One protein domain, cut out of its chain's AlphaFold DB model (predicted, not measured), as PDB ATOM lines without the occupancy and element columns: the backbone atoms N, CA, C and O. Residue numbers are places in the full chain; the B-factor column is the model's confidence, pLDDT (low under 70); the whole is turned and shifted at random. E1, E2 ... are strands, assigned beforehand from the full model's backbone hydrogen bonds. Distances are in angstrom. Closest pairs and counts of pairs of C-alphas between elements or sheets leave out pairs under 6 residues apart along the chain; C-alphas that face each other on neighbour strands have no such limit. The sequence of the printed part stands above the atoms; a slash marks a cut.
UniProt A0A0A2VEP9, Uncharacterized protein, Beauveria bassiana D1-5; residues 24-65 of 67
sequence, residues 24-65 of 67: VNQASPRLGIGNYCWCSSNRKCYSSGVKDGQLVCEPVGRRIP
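AT A GLANCE: This is residues 24 to 65 of the 67 residues of an uncharacterized protein of Beauveria bassiana D1-5 (UniProt A0A0A2VEP9). A strongly twisted sheet of three strands, E1, E2 and E3, makes the main body, with the small hairpin of E4 and E5 set off to one side. The last residues fold back along E3. The 42 printed residues hold five strands, E1 to E5 in chain order, and no named helix: all strand, both sheets antiparallel. The whole is compact, with a radius of gyration of the C-alphas of 9.7 A and spans of 28 by 23 by 15 A.

IN THESE COORDINATES: E2, residues 33 to 39, measures 16.1 A. E1, residues 24 to 28, begins at C-alpha 24 (1.657, 5.880, -2.896) and measures 12.8 A. E3 is residues 44 to 47, E4 residues 49 to 51. E5, residues 54 to 56, ends at C-alpha 56 (-6.478, 2.509, -2.433).

HOW THE PARTS SIT: E1, E2 and E3 form a meander, each strand the antiparallel neighbour of the one before. N 26 and O 36 are 2.7 A apart, within hydrogen-bond range, as are N 37 and O 46, 2.7 A. Residues 45 to 46 of E3 pair with residues 63 to 64, antiparallel. E3 runs on into E4 at 57 degrees. In the E4 and E5 hairpin, N 49 and O 56 are within range at 2.9 A. The closest C-alphas of E1 and E5, Asn 25 and Val 56, are 7.0 A apart.

THE WHOLE: The C-alphas farthest apart, Arg 30 and Asp 52, are 28.0 A apart. The printed part has no cut, and the four links between strands are tight. Residues 29, 31 and 33 of the model have pLDDT under 70.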
ATOM      1  N   VAL A  24       2.059   5.367  -4.215       81.88
ATOM      2  CA  VAL A  24       1.657   5.880  -2.896       81.88
ATOM      3  C   VAL A  24       0.419   6.762  -2.981       81.88
ATOM      4  O   VAL A  24       0.292   7.573  -3.898       81.88
ATOM      5  N   ASN A  25      -0.482   6.622  -2.007       81.62
ATOM      6  CA  ASN A  25      -1.621   7.523  -1.863       81.62
ATOM      7  C   ASN A  25      -1.123   8.883  -1.348       81.62
ATOM      8  O   ASN A  25      -0.334   8.949  -0.406       81.62
ATOM      9  N   GLN A  26      -1.547   9.947  -2.009       82.06
ATOM     10  CA  GLN A  26      -1.215  11.335  -1.742       82.06
ATOM     11  C   GLN A  26      -2.506  12.147  -1.755       82.06
ATOM     12  O   GLN A  26      -3.452  11.827  -2.468       82.06
ATOM     13  N   ALA A  27      -2.528  13.243  -1.010       80.06
ATOM     14  CA  ALA A  27      -3.611  14.213  -1.064       80.06
ATOM     15  C   ALA A  27      -3.010  15.595  -1.308       80.06
ATOM     16  O   ALA A  27      -2.030  15.963  -0.657       80.06
ATOM     17  N   SER A  28      -3.592  16.371  -2.227       74.62
ATOM     18  CA  SER A  28      -3.157  17.749  -2.484       74.62
ATOM     19  C   SER A  28      -4.281  18.735  -2.153       74.62
ATOM     20  O   SER A  28      -4.935  19.279  -3.048       74.62
ATOM     21  N   PRO A  29      -4.508  19.015  -0.852       68.44
ATOM     22  CA  PRO A  29      -5.571  19.923  -0.422       68.44
ATOM     23  C   PRO A  29      -5.365  21.354  -0.938       68.44
ATOM     24  O   PRO A  29      -6.335  22.071  -1.151       68.44
ATOM     25  N   ARG A  30      -4.114  21.763  -1.202       70.19
ATOM     26  CA  ARG A  30      -3.791  23.082  -1.776       70.19
ATOM     27  C   ARG A  30      -4.343  23.288  -3.185       70.19
ATOM     28  O   ARG A  30      -4.585  24.425  -3.565       70.19
ATOM     29  N   LEU A  31      -4.516  22.212  -3.946       68.12
ATOM     30  CA  LEU A  31      -4.959  22.261  -5.340       68.12
ATOM     31  C   LEU A  31      -6.397  21.754  -5.512       68.12
ATOM     32  O   LEU A  31      -6.855  21.578  -6.635       68.12
ATOM     33  N   GLY A  32      -7.113  21.500  -4.409       73.00
ATOM     34  CA  GLY A  32      -8.467  20.937  -4.440       73.00
ATOM     35  C   GLY A  32      -8.527  19.502  -4.973       73.00
ATOM     36  O   GLY A  32      -9.608  18.999  -5.267       73.00
ATOM     37  N   ILE A  33      -7.377  18.834  -5.102       68.81
ATOM     38  CA  ILE A  33      -7.293  17.443  -5.534       68.81
ATOM     39  C   ILE A  33      -7.336  16.577  -4.277       68.81
ATOM     40  O   ILE A  33      -6.480  16.698  -3.396       68.81
ATOM     41  N   GLY A  34      -8.360  15.724  -4.190       76.69
ATOM     42  CA  GLY A  34      -8.517  14.750  -3.110       76.69
ATOM     43  C   GLY A  34      -7.431  13.668  -3.124       76.69
ATOM     44  O   GLY A  34      -6.304  13.895  -3.560       76.69
ATOM     45  N   ASN A  35      -7.770  12.466  -2.657       81.00
ATOM     46  CA  ASN A  35      -6.835  11.342  -2.690       81.00
ATOM     47  C   ASN A  35      -6.493  10.958  -4.141       81.00
ATOM     48  O   ASN A  35      -7.376  10.698  -4.965       81.00
ATOM     49  N   TYR A  36      -5.201  10.926  -4.439       85.12
ATOM     50  CA  TYR A  36      -4.628  10.469  -5.694       85.12
ATOM     51  C   TYR A  36      -3.450   9.535  -5.426       85.12
ATOM     52  O   TYR A  36      -2.948   9.422  -4.316       85.12
ATOM     53  N   CYS A  37      -3.002   8.839  -6.455       87.75
ATOM     54  CA  CYS A  37      -1.935   7.859  -6.383       87.75
ATOM     55  C   CYS A  37      -0.743   8.339  -7.195       87.75
ATOM     56  O   CYS A  37      -0.845   8.495  -8.412       87.75
ATOM     57  N   TRP A  38       0.387   8.561  -6.531       87.44
ATOM     58  CA  TRP A  38       1.652   8.874  -7.181       87.44
ATOM     59  C   TRP A  38       2.488   7.608  -7.338       87.44
ATOM     60  O   TRP A  38       2.875   6.984  -6.354       87.44
ATOM     61  N   CYS A  39       2.773   7.230  -8.581       86.50
ATOM     62  CA  CYS A  39       3.546   6.038  -8.901       86.50
ATOM     63  C   CYS A  39       5.004   6.384  -9.209       86.50
ATOM     64  O   CYS A  39       5.305   6.927 -10.275       86.50
ATOM     65  N   SER A  40       5.927   6.003  -8.321       82.31
ATOM     66  CA  SER A  40       7.374   6.206  -8.496       82.31
ATOM     67  C   SER A  40       7.915   5.489  -9.734       82.31
ATOM     68  O   SER A  40       8.813   5.994 -10.402       82.31
ATOM     69  N   SER A  41       7.347   4.325 -10.065       83.06
ATOM     70  CA  SER A  41       7.794   3.460 -11.165       83.06
ATOM     71  C   SER A  41       7.693   4.121 -12.541       83.06
ATOM     72  O   SER A  41       8.530   3.891 -13.409       83.06
ATOM     73  N   ASN A  42       6.680   4.960 -12.749       84.75
ATOM     74  CA  ASN A  42       6.416   5.623 -14.025       84.75
ATOM     75  C   ASN A  42       6.361   7.155 -13.908       84.75
ATOM     76  O   ASN A  42       6.110   7.816 -14.916       84.75
ATOM     77  N   ARG A  43       6.601   7.703 -12.706       86.44
ATOM     78  CA  ARG A  43       6.502   9.131 -12.360       86.44
ATOM     79  C   ARG A  43       5.180   9.766 -12.815       86.44
ATOM     80  O   ARG A  43       5.162  10.910 -13.264       86.44
ATOM     81  N   LYS A  44       4.076   9.016 -12.749       87.88
ATOM     82  CA  LYS A  44       2.733   9.472 -13.143       87.88
ATOM     83  C   LYS A  44       1.777   9.440 -11.960       87.88
ATOM     84  O   LYS A  44       1.950   8.664 -11.020       87.88
ATOM     85  N   CYS A  45       0.740  10.264 -12.063       87.12
ATOM     86  CA  CYS A  45      -0.345  10.336 -11.101       87.12
ATOM     87  C   CYS A  45      -1.602   9.666 -11.648       87.12
ATOM     88  O   CYS A  45      -1.917   9.751 -12.839       87.12
ATOM     89  N   TYR A  46      -2.326   9.000 -10.762       87.12
ATOM     90  CA  TYR A  46      -3.570   8.307 -11.058       87.12
ATOM     91  C   TYR A  46      -4.612   8.677 -10.007       87.12
ATOM     92  O   TYR A  46      -4.261   9.009  -8.880       87.12
ATOM     93  N   SER A  47      -5.894   8.624 -10.343       85.88
ATOM     94  CA  SER A  47      -6.943   8.691  -9.327       85.88
ATOM     95  C   SER A  47      -6.860   7.456  -8.425       85.88
ATOM     96  O   SER A  47      -6.565   6.361  -8.916       85.88
ATOM     97  N   SER A  48      -7.143   7.601  -7.131       82.75
ATOM     98  CA  SER A  48      -7.309   6.434  -6.259       82.75
ATOM     99  C   SER A  48      -8.431   5.537  -6.785       82.75
ATOM    100  O   SER A  48      -9.470   6.029  -7.235       82.75
ATOM    101  N   GLY A  49      -8.199   4.228  -6.783       78.12
ATOM    102  CA  GLY A  49      -9.246   3.239  -7.002       78.12
ATOM    103  C   GLY A  49     -10.005   2.964  -5.708       78.12
ATOM    104  O   GLY A  49      -9.640   3.456  -4.639       78.12
ATOM    105  N   VAL A  50     -11.061   2.159  -5.800       80.31
ATOM    106  CA  VAL A  50     -11.794   1.661  -4.633       80.31
ATOM    107  C   VAL A  50     -11.652   0.148  -4.586       80.31
ATOM    108  O   VAL A  50     -12.006  -0.533  -5.549       80.31
ATOM    109  N   LYS A  51     -11.147  -0.370  -3.468       77.38
ATOM    110  CA  LYS A  51     -11.072  -1.805  -3.171       77.38
ATOM    111  C   LYS A  51     -11.670  -2.017  -1.789       77.38
ATOM    112  O   LYS A  51     -11.291  -1.318  -0.853       77.38
ATOM    113  N   ASP A  52     -12.665  -2.894  -1.691       83.31
ATOM    114  CA  ASP A  52     -13.384  -3.177  -0.438       83.31
ATOM    115  C   ASP A  52     -13.936  -1.913   0.264       83.31
ATOM    116  O   ASP A  52     -13.927  -1.792   1.486       83.31
ATOM    117  N   GLY A  53     -14.388  -0.925  -0.520       79.44
ATOM    118  CA  GLY A  53     -14.919   0.345  -0.009       79.44
ATOM    119  C   GLY A  53     -13.864   1.349   0.476       79.44
ATOM    120  O   GLY A  53     -14.229   2.436   0.918       79.44
ATOM    121  N   GLN A  54     -12.571   1.032   0.366       76.50
ATOM    122  CA  GLN A  54     -11.474   1.933   0.723       76.50
ATOM    123  C   GLN A  54     -10.795   2.514  -0.515       76.50
ATOM    124  O   GLN A  54     -10.589   1.827  -1.517       76.50
ATOM    125  N   LEU A  55     -10.416   3.793  -0.426       75.06
ATOM    126  CA  LEU A  55      -9.610   4.459  -1.446       75.06
ATOM    127  C   LEU A  55      -8.176   3.940  -1.373       75.06
ATOM    128  O   LEU A  55      -7.422   4.283  -0.462       75.06
ATOM    129  N   VAL A  56      -7.799   3.133  -2.354       79.00
ATOM    130  CA  VAL A  56      -6.478   2.509  -2.433       79.00
ATOM    131  C   VAL A  56      -5.803   2.853  -3.752       79.00
ATOM    132  O   VAL A  56      -6.441   3.261  -4.723       79.00
ATOM    133  N   CYS A  57      -4.487   2.673  -3.793       81.25
ATOM    134  CA  CYS A  57      -3.715   2.793  -5.025       81.25
ATOM    135  C   CYS A  57      -3.550   1.473  -5.769       81.25
ATOM    136  O   CYS A  57      -2.796   1.414  -6.731       81.25
ATOM    137  N   GLU A  58      -4.285   0.436  -5.364       78.56
ATOM    138  CA  GLU A  58      -4.329  -0.828  -6.083       78.56
ATOM    139  C   GLU A  58      -5.754  -1.405  -6.121       78.56
ATOM    140  O   GLU A  58      -6.244  -1.893  -5.102       78.56
ATOM    141  N   PRO A  59      -6.430  -1.378  -7.284       74.75
ATOM    142  CA  PRO A  59      -5.940  -0.877  -8.571       74.75
ATOM    143  C   PRO A  59      -5.828   0.655  -8.606       74.75
ATOM    144  O   PRO A  59      -6.658   1.363  -8.035       74.75
ATOM    145  N   VAL A  60      -4.827   1.182  -9.320       82.56
ATOM    146  CA  VAL A  60      -4.828   2.603  -9.699       82.56
ATOM    147  C   VAL A  60      -5.970   2.871 -10.679       82.56
ATOM    148  O   VAL A  60      -6.272   2.046 -11.544       82.56
ATOM    149  N   GLY A  61      -6.617   4.025 -10.546       82.31
ATOM    150  CA  GLY A  61      -7.687   4.446 -11.440       82.31
ATOM    151  C   GLY A  61      -7.168   5.092 -12.725       82.31
ATOM    152  O   GLY A  61      -6.215   4.641 -13.361       82.31
ATOM    153  N   ARG A  62      -7.817   6.182 -13.142       85.50
ATOM    154  CA  ARG A  62      -7.475   6.893 -14.381       85.50
ATOM    155  C   ARG A  62      -6.219   7.728 -14.189       85.50
ATOM    156  O   ARG A  62      -6.031   8.324 -13.135       85.50
ATOM    157  N   ARG A  63      -5.390   7.830 -15.230       86.12
ATOM    158  CA  ARG A  63      -4.253   8.757 -15.227       86.12
ATOM    159  C   ARG A  63      -4.766  10.191 -15.128       86.12
ATOM    160  O   ARG A  63      -5.578  10.606 -15.955       86.12
ATOM    161  N   ILE A  64      -4.237  10.937 -14.171       86.12
ATOM    162  CA  ILE A  64      -4.503  12.363 -13.985       86.12
ATOM    163  C   ILE A  64      -3.190  13.146 -14.125       86.12
ATOM    164  O   ILE A  64      -2.113  12.568 -13.931       86.12
ATOM    165  N   PRO A  65      -3.231  14.437 -14.495       85.38
ATOM    166  CA  PRO A  65      -2.058  15.292 -14.358       85.38
ATOM    167  C   PRO A  65      -1.601  15.292 -12.897       85.38
ATOM    168  O   PRO A  65      -2.427  15.325 -11.985       85.38
TER     169      PRO A  65